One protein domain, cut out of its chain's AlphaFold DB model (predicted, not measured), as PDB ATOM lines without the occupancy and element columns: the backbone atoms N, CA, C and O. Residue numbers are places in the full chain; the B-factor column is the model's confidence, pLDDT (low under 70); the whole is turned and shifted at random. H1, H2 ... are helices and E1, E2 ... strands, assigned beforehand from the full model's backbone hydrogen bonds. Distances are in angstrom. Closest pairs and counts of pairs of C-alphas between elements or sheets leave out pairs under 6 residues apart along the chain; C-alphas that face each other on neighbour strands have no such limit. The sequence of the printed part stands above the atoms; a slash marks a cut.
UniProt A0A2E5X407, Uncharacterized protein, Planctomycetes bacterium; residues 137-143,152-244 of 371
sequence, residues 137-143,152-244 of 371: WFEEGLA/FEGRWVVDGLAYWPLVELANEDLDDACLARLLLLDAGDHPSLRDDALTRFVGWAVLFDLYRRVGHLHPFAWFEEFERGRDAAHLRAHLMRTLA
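Overview. This is residues 137 to 143 and 152 to 244 of the 371 residues of an uncharacterized protein of Planctomycetes bacterium (UniProt A0A2E5X407). One long helix, H4, runs through the middle, with the shorter helices H1, H2, H3 and H6 packed crosswise round it and H5 near its later part, where the two only just touch, while residues 152 to 158, with the short strand E1, stick out as an arm. The printed part has 100 residues with six named helices and one named strand, in the order H1, E1, H2, H3, H4, H5, H6; the class is mostly helix. The whole is compact, with a radius of gyration of the C-alphas of 13.4 A, and spans 43 by 30 by 28 A.

Along the chain. H1, residues 137 to 143, begins at C-alpha (73.630, 29.312, 39.719) and is 9.9 A long. E1, residues 155 to 157, measures 6.1 A and pairs with no named strand. H2 is residues 163 to 170, 10.4 A, and H3 residues 176 to 184, 12.5 A. H4, residues 193 to 214, is 31.9 A long. H5, residues 219 to 227, measures 12.2 A; H6, residues 232 to 242, measures 15.3 A and ends at C-alpha (87.566, 25.411, 34.067).

Arrangement. H4 is the hub. H1 touches its residues 199 to 207 alone, about perpendicular at 73 degrees, the closest C-alphas being Gly 141 and Gly 203, 3.9 A. H2 touches residues 198 to 205 alone, at Pro 165 and Phe 201, C-alphas 5.1 A apart. H3 touches H4 at Leu 182 and Thr 199, 5.6 A between C-alphas, and H6 at Ala 180 and Ala 232, 5.1 A. H6 touches H4 at Val 206 and His 238, C-alphas 5.4 A apart. H5 and H4 only just touch, with 3 pairs of C-alphas within 8 A, the closest being Leu 210 and Trp 222, 6.3 A. Every O i to N i+4 pair is within hydrogen-bond range in H1, H2, H3, H5 and H6; in H4, 17 of 18 are.

Size, cuts and confidence. The C-alphas farthest apart, Glu 153 and Ala 177, are 44.6 A apart. Residues 144 to 151 are not printed; C-alphas 143 and 152 stand 19.2 A apart across the cut. Of the links printed whole, none is long. No printed residue has a pLDDT under 70.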
ATOM      1  N   TRP A 137      72.251  29.548  40.172       94.69
ATOM      2  CA  TRP A 137      73.630  29.312  39.719       94.69
ATOM      3  C   TRP A 137      74.486  30.579  39.784       94.69
ATOM      4  O   TRP A 137      75.672  30.509  40.097       94.69
ATOM      5  N   PHE A 138      73.901  31.746  39.500       95.56
ATOM      6  CA  PHE A 138      74.639  33.001  39.513       95.56
ATOM      7  C   PHE A 138      74.828  33.508  40.941       95.56
ATOM      8  O   PHE A 138      75.943  33.889  41.291       95.56
ATOM      9  N   GLU A 139      73.771  33.489  41.762       95.00
ATOM     10  CA  GLU A 139      73.842  33.942  43.159       95.00
ATOM     11  C   GLU A 139      74.854  33.100  43.956       95.00
ATOM     12  O   GLU A 139      75.832  33.635  44.480       95.00
ATOM     13  N   GLU A 140      74.693  31.773  43.964       94.50
ATOM     14  CA  GLU A 140      75.581  30.850  44.684       94.50
ATOM     15  C   GLU A 140      76.983  30.794  44.076       94.50
ATOM     16  O   GLU A 140      77.980  30.735  44.803       94.50
ATOM     17  N   GLY A 141      77.084  30.839  42.746       96.00
ATOM     18  CA  GLY A 141      78.366  30.849  42.053       96.00
ATOM     19  C   GLY A 141      79.197  32.084  42.390       96.00
ATOM     20  O   GLY A 141      80.393  31.964  42.658       96.00
ATOM     21  N   LEU A 142      78.575  33.268  42.411       96.44
ATOM     22  CA  LEU A 142      79.260  34.517  42.735       96.44
ATOM     23  C   LEU A 142      79.627  34.570  44.216       96.44
ATOM     24  O   LEU A 142      80.752  34.939  44.548       96.44
ATOM     25  N   ALA A 143      78.706  34.166  45.091       96.12
ATOM     26  CA  ALA A 143      78.955  34.079  46.523       96.12
ATOM     27  C   ALA A 143      80.099  33.104  46.841       96.12
ATOM     28  O   ALA A 143      80.894  33.358  47.739       96.12
ATOM     29  N   PHE A 152      94.246  38.448  54.663       94.19
ATOM     30  CA  PHE A 152      95.672  38.745  54.642       94.19
ATOM     31  C   PHE A 152      95.878  40.210  55.021       94.19
ATOM     32  O   PHE A 152      95.338  41.088  54.361       94.19
ATOM     33  N   GLU A 153      96.614  40.493  56.099       91.44
ATOM     34  CA  GLU A 153      96.862  41.868  56.581       91.44
ATOM     35  C   GLU A 153      95.588  42.737  56.716       91.44
ATOM     36  O   GLU A 153      95.590  43.931  56.418       91.44
ATOM     37  N   GLY A 154      94.473  42.137  57.146       92.12
ATOM     38  CA  GLY A 154      93.205  42.844  57.359       92.12
ATOM     39  C   GLY A 154      92.377  43.118  56.099       92.12
ATOM     40  O   GLY A 154      91.323  43.735  56.210       92.12
ATOM     41  N   ARG A 155      92.802  42.646  54.919       94.94
ATOM     42  CA  ARG A 155      91.996  42.658  53.683       94.94
ATOM     43  C   ARG A 155      91.577  41.251  53.292       94.94
ATOM     44  O   ARG A 155      92.340  40.298  53.454       94.94
ATOM     45  N   TRP A 156      90.378  41.139  52.737       96.75
ATOM     46  CA  TRP A 156      89.939  39.927  52.066       96.75
ATOM     47  C   TRP A 156      90.495  39.902  50.641       96.75
ATOM     48  O   TRP A 156      90.270  40.833  49.869       96.75
ATOM     49  N   VAL A 157      91.265  38.869  50.305       95.56
ATOM     50  CA  VAL A 157      91.899  38.721  48.992       95.56
ATOM     51  C   VAL A 157      91.349  37.484  48.307       95.56
ATOM     52  O   VAL A 157      91.567  36.374  48.774       95.56
ATOM     53  N   VAL A 158      90.679  37.680  47.177       92.88
ATOM     54  CA  VAL A 158      90.167  36.595  46.335       92.88
ATOM     55  C   VAL A 158      91.138  36.366  45.190       92.88
ATOM     56  O   VAL A 158      91.455  37.292  44.435       92.88
ATOM     57  N   ASP A 159      91.619  35.134  45.040       89.56
ATOM     58  CA  ASP A 159      92.341  34.759  43.832       89.56
ATOM     59  C   ASP A 159      91.424  34.183  42.760       89.56
ATOM     60  O   ASP A 159      91.789  34.344  41.607       89.56
ATOM     61  N   GLY A 160      90.257  33.635  43.120       87.56
ATOM     62  CA  GLY A 160      89.186  33.172  42.235       87.56
ATOM     63  C   GLY A 160      89.133  31.657  42.000       87.56
ATOM     64  O   GLY A 160      88.071  31.156  41.628       87.56
ATOM     65  N   LEU A 161      90.229  30.919  42.198       90.88
ATOM     66  CA  LEU A 161      90.223  29.463  42.042       90.88
ATOM     67  C   LEU A 161      89.940  28.781  43.381       90.88
ATOM     68  O   LEU A 161      90.841  28.653  44.200       90.88
ATOM     69  N   ALA A 162      88.719  28.269  43.526       89.19
ATOM     70  CA  ALA A 162      88.310  27.471  44.673       89.19
ATOM     71  C   ALA A 162      88.606  25.986  44.448       89.19
ATOM     72  O   ALA A 162      88.084  25.383  43.504       89.19
ATOM     73  N   TYR A 163      89.425  25.374  45.306       89.56
ATOM     74  CA  TYR A 163      89.876  23.998  45.112       89.56
ATOM     75  C   TYR A 163      88.795  22.974  45.461       89.56
ATOM     76  O   TYR A 163      88.695  21.958  44.775       89.56
ATOM     77  N   TRP A 164      87.956  23.213  46.472       88.06
ATOM     78  CA  TRP A 164      86.875  22.289  46.824       88.06
ATOM     79  C   TRP A 164      85.838  22.143  45.701       88.06
ATOM     80  O   TRP A 164      85.701  21.023  45.206       88.06
ATOM     81  N   PRO A 165      85.181  23.212  45.200       90.56
ATOM     82  CA  PRO A 165      84.304  23.097  44.039       90.56
ATOM     83  C   PRO A 165      84.989  22.472  42.820       90.56
ATOM     84  O   PRO A 165      84.367  21.668  42.136       90.56
ATOM     85  N   LEU A 166      86.262  22.800  42.553       93.81
ATOM     86  CA  LEU A 166      87.012  22.241  41.425       93.81
ATOM     87  C   LEU A 166      87.138  20.715  41.515       93.81
ATOM     88  O   LEU A 166      86.832  20.018  40.549       93.81
ATOM     89  N   VAL A 167      87.620  20.213  42.654       91.81
ATOM     90  CA  VAL A 167      87.917  18.789  42.852       91.81
ATOM     91  C   VAL A 167      86.638  17.967  42.875       91.81
ATOM     92  O   VAL A 167      86.580  16.930  42.218       91.81
ATOM     93  N   GLU A 168      85.602  18.432  43.576       92.00
ATOM     94  CA  GLU A 168      84.326  17.715  43.611       92.00
ATOM     95  C   GLU A 168      83.677  17.704  42.225       92.00
ATOM     96  O   GLU A 168      83.299  16.647  41.732       92.00
ATOM     97  N   LEU A 169      83.633  18.849  41.535       93.44
ATOM     98  CA  LEU A 169      83.031  18.936  40.205       93.44
ATOM     99  C   LEU A 169      83.783  18.109  39.150       93.44
ATOM    100  O   LEU A 169      83.151  17.576  38.242       93.44
ATOM    101  N   ALA A 170      85.108  17.968  39.262       92.75
ATOM    102  CA  ALA A 170      85.901  17.122  38.366       92.75
ATOM    103  C   ALA A 170      85.551  15.626  38.474       92.75
ATOM    104  O   ALA A 170      85.787  14.877  37.524       92.75
ATOM    105  N   ASN A 171      84.989  15.198  39.607       91.44
ATOM    106  CA  ASN A 171      84.579  13.814  39.853       91.44
ATOM    107  C   ASN A 171      83.114  13.538  39.473       91.44
ATOM    108  O   ASN A 171      82.656  12.400  39.592       91.44
ATOM    109  N   GLU A 172      82.377  14.551  39.014       92.12
ATOM    110  CA  GLU A 172      80.954  14.448  38.697       92.12
ATOM    111  C   GLU A 172      80.709  14.190  37.202       92.12
ATOM    112  O   GLU A 172      81.217  14.897  36.331       92.12
ATOM    113  N   ASP A 173      79.861  13.203  36.892       90.00
ATOM    114  CA  ASP A 173      79.406  12.921  35.524       90.00
ATOM    115  C   ASP A 173      78.065  13.623  35.258       90.00
ATOM    116  O   ASP A 173      76.980  13.083  35.491       90.00
ATOM    117  N   LEU A 174      78.141  14.888  34.835       92.81
ATOM    118  CA  LEU A 174      76.968  15.728  34.581       92.81
ATOM    119  C   LEU A 174      76.567  15.680  33.102       92.81
ATOM    120  O   LEU A 174      77.254  16.232  32.234       92.81
ATOM    121  N   ASP A 175      75.413  15.083  32.805       92.94
ATOM    122  CA  ASP A 175      74.805  15.101  31.470       92.94
ATOM    123  C   ASP A 175      74.081  16.432  31.164       92.94
ATOM    124  O   ASP A 175      73.874  17.281  32.033       92.94
ATOM    125  N   ASP A 176      73.717  16.656  29.896       92.81
ATOM    126  CA  ASP A 176      73.081  17.915  29.471       92.81
ATOM    127  C   ASP A 176      71.711  18.133  30.132       92.81
ATOM    128  O   ASP A 176      71.305  19.275  30.339       92.81
ATOM    129  N   ALA A 177      71.005  17.057  30.494       93.56
ATOM    130  CA  ALA A 177      69.720  17.144  31.178       93.56
ATOM    131  C   ALA A 177      69.889  17.645  32.620       93.56
ATOM    132  O   ALA A 177      69.114  18.486  33.079       93.56
ATOM    133  N   CYS A 178      70.919  17.169  33.319       94.19
ATOM    134  CA  CYS A 178      71.314  17.648  34.634       94.19
ATOM    135  C   CYS A 178      71.723  19.122  34.570       94.19
ATOM    136  O   CYS A 178      71.162  19.942  35.291       94.19
ATOM    137  N   LEU A 179      72.612  19.485  33.643       95.25
ATOM    138  CA  LEU A 179      73.056  20.869  33.459       95.25
ATOM    139  C   LEU A 179      71.889  21.817  33.139       95.25
ATOM    140  O   LEU A 179      71.785  22.892  33.729       95.25
ATOM    141  N   ALA A 180      70.972  21.408  32.257       93.69
ATOM    142  CA  ALA A 180      69.768  22.179  31.955       93.69
ATOM    143  C   ALA A 180      68.864  22.346  33.186       93.69
ATOM    144  O   ALA A 180      68.312  23.426  33.384       93.69
ATOM    145  N   ARG A 181      68.728  21.309  34.026       94.00
ATOM    146  CA  ARG A 181      67.967  21.388  35.281       94.00
ATOM    147  C   ARG A 181      68.585  22.402  36.243       94.00
ATOM    148  O   ARG A 181      67.861  23.260  36.732       94.00
ATOM    149  N   LEU A 182      69.898  22.337  36.476       94.38
ATOM    150  CA  LEU A 182      70.596  23.241  37.400       94.38
ATOM    151  C   LEU A 182      70.489  24.712  36.964       94.38
ATOM    152  O   LEU A 182      70.301  25.591  37.798       94.38
ATOM    153  N   LEU A 183      70.527  24.990  35.654       93.06
ATOM    154  CA  LEU A 183      70.353  26.349  35.114       93.06
ATOM    155  C   LEU A 183      68.964  26.951  35.357       93.06
ATOM    156  O   LEU A 183      68.817  28.173  35.284       93.06
ATOM    157  N   LEU A 184      67.951  26.115  35.583       90.94
ATOM    158  CA  LEU A 184      66.568  26.549  35.782       90.94
ATOM    159  C   LEU A 184      66.212  26.767  37.253       90.94
ATOM    160  O   LEU A 184      65.138  27.302  37.512       90.94
ATOM    161  N   LEU A 185      67.080  26.369  38.188       90.62
ATOM    162  CA  LEU A 185      66.824  26.526  39.614       90.62
ATOM    163  C   LEU A 185      66.862  27.995  40.035       90.62
ATOM    164  O   LEU A 185      67.750  28.771  39.663       90.62
ATOM    165  N   ASP A 186      65.911  28.342  40.886       85.50
ATOM    166  CA  ASP A 186      65.827  29.611  41.580       85.50
ATOM    167  C   ASP A 186      65.948  29.388  43.103       85.50
ATOM    168  O   ASP A 186      65.611  28.330  43.633       85.50
ATOM    169  N   ALA A 187      66.385  30.408  43.843       71.88
ATOM    170  CA  ALA A 187      66.464  30.407  45.305       71.88
ATOM    171  C   ALA A 187      65.129  30.082  46.009       71.88
ATOM    172  O   ALA A 187      65.119  29.742  47.189       71.88
ATOM    173  N   GLY A 188      63.994  30.195  45.308       72.81
ATOM    174  CA  GLY A 188      62.672  29.832  45.833       72.81
ATOM    175  C   GLY A 188      62.275  28.363  45.652       72.81
ATOM    176  O   GLY A 188      61.258  27.961  46.211       72.81
ATOM    177  N   ASP A 189      63.034  27.578  44.882       76.06
ATOM    178  CA  ASP A 189      62.633  26.224  44.471       76.06
ATOM    179  C   ASP A 189      62.966  25.140  45.503       76.06
ATOM    180  O   ASP A 189      62.580  23.988  45.317       76.06
ATOM    181  N   HIS A 190      63.645  25.500  46.600       76.12
ATOM    182  CA  HIS A 190      64.037  24.583  47.676       76.12
ATOM    183  C   HIS A 190      64.703  23.292  47.144       76.12
ATOM    184  O   HIS A 190      64.186  22.192  47.365       76.12
ATOM    185  N   PRO A 191      65.826  23.405  46.405       80.94
ATOM    186  CA  PRO A 191      66.483  22.253  45.796       80.94
ATOM    187  C   PRO A 191      66.982  21.250  46.843       80.94
ATOM    188  O   PRO A 191      67.199  21.580  48.010       80.94
ATOM    189  N   SER A 192      67.214  20.011  46.399       82.94
ATOM    190  CA  SER A 192      67.929  19.023  47.212       82.94
ATOM    191  C   SER A 192      69.326  19.539  47.584       82.94
ATOM    192  O   SER A 192      69.917  20.305  46.827       82.94
ATOM    193  N   LEU A 193      69.905  19.079  48.699       81.94
ATOM    194  CA  LEU A 193      71.266  19.477  49.108       81.94
ATOM    195  C   LEU A 193      72.318  19.221  48.024       81.94
ATOM    196  O   LEU A 193      73.269  19.985  47.881       81.94
ATOM    197  N   ARG A 194      72.138  18.146  47.249       87.25
ATOM    198  CA  ARG A 194      73.015  17.825  46.125       87.25
ATOM    199  C   ARG A 194      72.839  18.811  44.975       87.25
ATOM    200  O   ARG A 194      73.839  19.293  44.460       87.25
ATOM    201  N   ASP A 195      71.605  19.129  44.584       89.50
ATOM    202  CA  ASP A 195      71.370  20.121  43.529       89.50
ATOM    203  C   ASP A 195      71.820  21.530  43.967       89.50
ATOM    204  O   ASP A 195      72.364  22.256  43.142       89.50
ATOM    205  N   ASP A 196      71.671  21.903  45.245       87.44
ATOM    206  CA  ASP A 196      72.196  23.160  45.810       87.44
ATOM    207  C   ASP A 196      73.728  23.228  45.681       87.44
ATOM    208  O   ASP A 196      74.274  24.164  45.092       87.44
ATOM    209  N   ALA A 197      74.427  22.176  46.126       89.69
ATOM    210  CA  ALA A 197      75.882  22.077  46.020       89.69
ATOM    211  C   ALA A 197      76.368  22.077  44.560       89.69
ATOM    212  O   ALA A 197      77.281  22.824  44.210       89.69
ATOM    213  N   LEU A 198      75.739  21.294  43.678       93.62
ATOM    214  CA  LEU A 198      76.102  21.264  42.261       93.62
ATOM    215  C   LEU A 198      75.824  22.604  41.575       93.62
ATOM    216  O   LEU A 198      76.646  23.057  40.783       93.62
ATOM    217  N   THR A 199      74.713  23.270  41.895       93.94
ATOM    218  CA  THR A 199      74.391  24.601  41.357       93.94
ATOM    219  C   THR A 199      75.459  25.616  41.739       93.94
ATOM    220  O   THR A 199      75.915  26.383  40.887       93.94
ATOM    221  N   ARG A 200      75.922  25.566  42.992       93.38
ATOM    222  CA  ARG A 200      77.043  26.367  43.480       93.38
ATOM    223  C   ARG A 200      78.329  26.095  42.699       93.38
ATOM    224  O   ARG A 200      78.965  27.037  42.228       93.38
ATOM    225  N   PHE A 201      78.710  24.828  42.532       95.44
ATOM    226  CA  PHE A 201      79.957  24.449  41.853       95.44
ATOM    227  C   PHE A 201      79.941  24.818  40.372       95.44
ATOM    228  O   PHE A 201      80.891  25.407  39.858       95.44
ATOM    229  N   VAL A 202      78.836  24.521  39.691       96.75
ATOM    230  CA  VAL A 202      78.620  24.861  38.283       96.75
ATOM    231  C   VAL A 202      78.646  26.377  38.092       96.75
ATOM    232  O   VAL A 202      79.317  26.875  37.186       96.75
ATOM    233  N   GLY A 203      77.970  27.121  38.969       96.62
ATOM    234  CA  GLY A 203      77.961  28.578  38.953       96.62
ATOM    235  C   GLY A 203      79.344  29.193  39.153       96.62
ATOM    236  O   GLY A 203      79.761  30.052  38.372       96.62
ATOM    237  N   TRP A 204      80.084  28.713  40.157       97.06
ATOM    238  CA  TRP A 204      81.469  29.115  40.397       97.06
ATOM    239  C   TRP A 204      82.337  28.847  39.165       97.06
ATOM    240  O   TRP A 204      83.032  29.751  38.704       97.06
ATOM    241  N   ALA A 205      82.254  27.652  38.576       97.31
ATOM    242  CA  ALA A 205      83.095  27.268  37.449       97.31
ATOM    243  C   ALA A 205      82.864  28.151  36.212       97.31
ATOM    244  O   ALA A 205      83.823  28.494  35.516       97.31
ATOM    245  N   VAL A 206      81.616  28.556  35.949       96.06
ATOM    246  CA  VAL A 206      81.286  29.520  34.885       96.06
ATOM    247  C   VAL A 206      81.898  30.883  35.175       96.06
ATOM    248  O   VAL A 206      82.586  31.447  34.323       96.06
ATOM    249  N   LEU A 207      81.662  31.422  36.371       96.00
ATOM    250  CA  LEU A 207      82.129  32.761  36.727       96.00
ATOM    251  C   LEU A 207      83.654  32.829  36.807       96.00
ATOM    252  O   LEU A 207      84.236  33.821  36.380       96.00
ATOM    253  N   PHE A 208      84.303  31.757  37.254       96.06
ATOM    254  CA  PHE A 208      85.749  31.613  37.220       96.06
ATOM    255  C   PHE A 208      86.299  31.631  35.785       96.06
ATOM    256  O   PHE A 208      87.253  32.357  35.499       96.06
ATOM    257  N   ASP A 209      85.670  30.909  34.848       96.06
ATOM    258  CA  ASP A 209      86.058  30.934  33.432       96.06
ATOM    259  C   ASP A 209      85.905  32.329  32.802       96.06
ATOM    260  O   ASP A 209      86.717  32.758  31.979       96.06
ATOM    261  N   LEU A 210      84.871  33.072  33.196       93.31
ATOM    262  CA  LEU A 210      84.668  34.450  32.754       93.31
ATOM    263  C   LEU A 210      85.713  35.385  33.382       93.31
ATOM    264  O   LEU A 210      86.333  36.180  32.671       93.31
ATOM    265  N   TYR A 211      85.976  35.223  34.679       92.56
ATOM    266  CA  TYR A 211      86.955  35.998  35.431       92.56
ATOM    267  C   TYR A 211      88.368  35.852  34.870       92.56
ATOM    268  O   TYR A 211      89.009  36.857  34.559       92.56
ATOM    269  N   ARG A 212      88.840  34.619  34.650       91.56
ATOM    270  CA  ARG A 212      90.203  34.355  34.159       91.56
ATOM    271  C   ARG A 212      90.487  34.942  32.773       91.56
ATOM    272  O   ARG A 212      91.640  35.220  32.465       91.56
ATOM    273  N   ARG A 213      89.461  35.132  31.930       85.69
ATOM    274  CA  ARG A 213      89.617  35.739  30.592       85.69
ATOM    275  C   ARG A 213      89.780  37.257  30.652       85.69
ATOM    276  O   ARG A 213      90.488  37.815  29.822       85.69
ATOM    277  N   VAL A 214      89.098  37.914  31.591       80.19
ATOM    278  CA  VAL A 214      89.002  39.385  31.656       80.19
ATOM    279  C   VAL A 214      89.973  39.980  32.682       80.19
ATOM    280  O   VAL A 214      90.443  41.098  32.499       80.19
ATOM    281  N   GLY A 215      90.294  39.241  33.748       76.00
ATOM    282  CA  GLY A 215      91.251  39.641  34.783       76.00
ATOM    283  C   GLY A 215      90.737  40.667  35.803       76.00
ATOM    284  O   GLY A 215      91.497  41.061  36.684       76.00
ATOM    285  N   HIS A 216      89.468  41.087  35.718       80.12
ATOM    286  CA  HIS A 216      88.851  42.080  36.608       80.12
ATOM    287  C   HIS A 216      87.414  41.691  36.966       80.12
ATOM    288  O   HIS A 216      86.685  41.235  36.089       80.12
ATOM    289  N   LEU A 217      87.004  41.896  38.224       81.81
ATOM    290  CA  LEU A 217      85.678  41.531  38.738       81.81
ATOM    291  C   LEU A 217      84.573  42.417  38.128       81.81
ATOM    292  O   LEU A 217      84.379  43.559  38.534       81.81
ATOM    293  N   HIS A 218      83.823  41.873  37.165       86.62
ATOM    294  CA  HIS A 218      82.653  42.525  36.560       86.62
ATOM    295  C   HIS A 218      81.447  41.572  36.511       86.62
ATOM    296  O   HIS A 218      80.947  41.248  35.428       86.62
ATOM    297  N   PRO A 219      80.946  41.121  37.675       87.88
ATOM    298  CA  PRO A 219      80.008  40.002  37.762       87.88
ATOM    299  C   PRO A 219      78.706  40.224  36.992       87.88
ATOM    300  O   PRO A 219      78.207  39.311  36.339       87.88
ATOM    301  N   PHE A 220      78.186  41.450  36.969       90.81
ATOM    302  CA  PHE A 220      76.978  41.752  36.204       90.81
ATOM    303  C   PHE A 220      77.199  41.726  34.688       90.81
ATOM    304  O   PHE A 220      76.285  41.356  33.961       90.81
ATOM    305  N   ALA A 221      78.391  42.081  34.201       89.69
ATOM    306  CA  ALA A 221      78.715  41.975  32.778       89.69
ATOM    307  C   ALA A 221      78.898  40.509  32.358       89.69
ATOM    308  O   ALA A 221      78.465  40.123  31.274       89.69
ATOM    309  N   TRP A 222      79.488  39.694  33.233       91.44
ATOM    310  CA  TRP A 222      79.632  38.250  33.045       91.44
ATOM    311  C   TRP A 222      78.285  37.538  32.976       91.44
ATOM    312  O   TRP A 222      78.080  36.718  32.087       91.44
ATOM    313  N   PHE A 223      77.353  37.906  33.861       93.06
ATOM    314  CA  PHE A 223      75.977  37.422  33.808       93.06
ATOM    315  C   PHE A 223      75.343  37.692  32.441       93.06
ATOM    316  O   PHE A 223      74.872  36.771  31.784       93.06
ATOM    317  N   GLU A 224      75.405  38.940  31.966       92.75
ATOM    318  CA  GLU A 224      74.874  39.311  30.650       92.75
ATOM    319  C   GLU A 224      75.568  38.574  29.497       92.75
ATOM    320  O   GLU A 224      74.942  38.264  28.487       92.75
ATOM    321  N   GLU A 225      76.880  38.339  29.586       90.56
ATOM    322  CA  GLU A 225      77.614  37.555  28.586       90.56
ATOM    323  C   GLU A 225      77.082  36.126  28.508       90.56
ATOM    324  O   GLU A 225      76.721  35.679  27.418       90.56
ATOM    325  N   PHE A 226      76.978  35.456  29.653       92.19
ATOM    326  CA  PHE A 226      76.518  34.077  29.730       92.19
ATOM    327  C   PHE A 226      75.048  33.930  29.308       92.19
ATOM    328  O   PHE A 226      74.706  33.043  28.526       92.19
ATOM    329  N   GLU A 227      74.174  34.837  29.753       91.62
ATOM    330  CA  GLU A 227      72.735  34.780  29.464       91.62
ATOM    331  C   GLU A 227      72.412  34.865  27.961       91.62
ATOM    332  O   GLU A 227      71.434  34.271  27.508       91.62
ATOM    333  N   ARG A 228      73.246  35.532  27.146       89.44
ATOM    334  CA  ARG A 228      73.036  35.636  25.684       89.44
ATOM    335  C   ARG A 228      73.093  34.297  24.952       89.44
ATOM    336  O   ARG A 228      72.519  34.184  23.870       89.44
ATOM    337  N   GLY A 229      73.806  33.321  25.504       87.50
ATOM    338  CA  GLY A 229      74.004  31.997  24.917       87.50
ATOM    339  C   GLY A 229      73.539  30.866  25.823       87.50
ATOM    340  O   GLY A 229      74.013  29.748  25.659       87.50
ATOM    341  N   ARG A 230      72.675  31.151  26.807       89.69
ATOM    342  CA  ARG A 230      72.365  30.214  27.889       89.69
ATOM    343  C   ARG A 230      71.685  28.942  27.390       89.69
ATOM    344  O   ARG A 230      70.473  28.906  27.178       89.69
ATOM    345  N   ASP A 231      72.468  27.874  27.326       90.88
ATOM    346  CA  ASP A 231      72.012  26.497  27.202       90.88
ATOM    347  C   ASP A 231      73.002  25.527  27.882       90.88
ATOM    348  O   ASP A 231      74.060  25.924  28.387       90.88
ATOM    349  N   ALA A 232      72.643  24.241  27.924       92.00
ATOM    350  CA  ALA A 232      73.468  23.209  28.549       92.00
ATOM    351  C   ALA A 232      74.826  23.018  27.850       92.00
ATOM    352  O   ALA A 232      75.823  22.756  28.522       92.00
ATOM    353  N   ALA A 233      74.897  23.190  26.526       91.81
ATOM    354  CA  ALA A 233      76.134  23.026  25.765       91.81
ATOM    355  C   ALA A 233      77.107  24.185  26.029       91.81
ATOM    356  O   ALA A 233      78.309  23.969  26.208       91.81
ATOM    357  N   HIS A 234      76.589  25.408  26.108       93.31
ATOM    358  CA  HIS A 234      77.324  26.600  26.490       93.31
ATOM    359  C   HIS A 234      77.862  26.458  27.912       93.31
ATOM    360  O   HIS A 234      79.059  26.643  28.135       93.31
ATOM    361  N   LEU A 235      77.012  26.026  28.852       95.00
ATOM    362  CA  LEU A 235      77.431  25.743  30.220       95.00
ATOM    363  C   LEU A 235      78.545  24.690  30.262       95.00
ATOM    364  O   LEU A 235      79.612  24.946  30.818       95.00
ATOM    365  N   ARG A 236      78.349  23.542  29.604       95.81
ATOM    366  CA  ARG A 236      79.361  22.483  29.503       95.81
ATOM    367  C   ARG A 236      80.683  23.019  28.960       95.81
ATOM    368  O   ARG A 236      81.737  22.662  29.475       95.81
ATOM    369  N   ALA A 237      80.654  23.898  27.960       95.19
ATOM    370  CA  ALA A 237      81.869  24.486  27.409       95.19
ATOM    371  C   ALA A 237      82.644  25.329  28.438       95.19
ATOM    372  O   ALA A 237      83.875  25.295  28.427       95.19
ATOM    373  N   HIS A 238      81.962  26.066  29.323       95.94
ATOM    374  CA  HIS A 238      82.607  26.756  30.448       95.94
ATOM    375  C   HIS A 238      83.199  25.762  31.452       95.94
ATOM    376  O   HIS A 238      84.371  25.890  31.803       95.94
ATOM    377  N   LEU A 239      82.432  24.738  31.844       96.44
ATOM    378  CA  LEU A 239      82.894  23.713  32.785       96.44
ATOM    379  C   LEU A 239      84.151  23.006  32.277       96.44
ATOM    380  O   LEU A 239      85.149  22.947  32.985       96.44
ATOM    381  N   MET A 240      84.149  22.552  31.020       95.56
ATOM    382  CA  MET A 240      85.299  21.861  30.431       95.56
ATOM    383  C   MET A 240      86.552  22.733  30.380       95.56
ATOM    384  O   MET A 240      87.654  22.215  30.516       95.56
ATOM    385  N   ARG A 241      86.409  24.052  30.191       96.25
ATOM    386  CA  ARG A 241      87.552  24.969  30.249       96.25
ATOM    387  C   ARG A 241      88.061  25.148  31.674       96.25
ATOM    388  O   ARG A 241      89.271  25.155  31.863       96.25
ATOM    389  N   THR A 242      87.176  25.283  32.655       96.69
ATOM    390  CA  THR A 242      87.566  25.411  34.067       96.69
ATOM    391  C   THR A 242      88.240  24.145  34.591       96.69
ATOM    392  O   THR A 242      89.275  24.241  35.240       96.69
ATOM    393  N   LEU A 243      87.698  22.973  34.257       95.56
ATOM    394  CA  LEU A 243      88.182  21.665  34.715       95.56
ATOM    395  C   LEU A 243      89.398  21.146  33.931       95.56
ATOM    396  O   LEU A 243      89.949  20.101  34.275       95.56
ATOM    397  N   ALA A 244      89.818  21.838  32.868       94.19
ATOM    398  CA  ALA A 244      90.996  21.451  32.103       94.19
ATOM    399  C   ALA A 244      92.254  21.490  33.000       94.19
ATOM    400  O   ALA A 244      92.473  22.506  33.668       94.19
TER     401      ALA A 244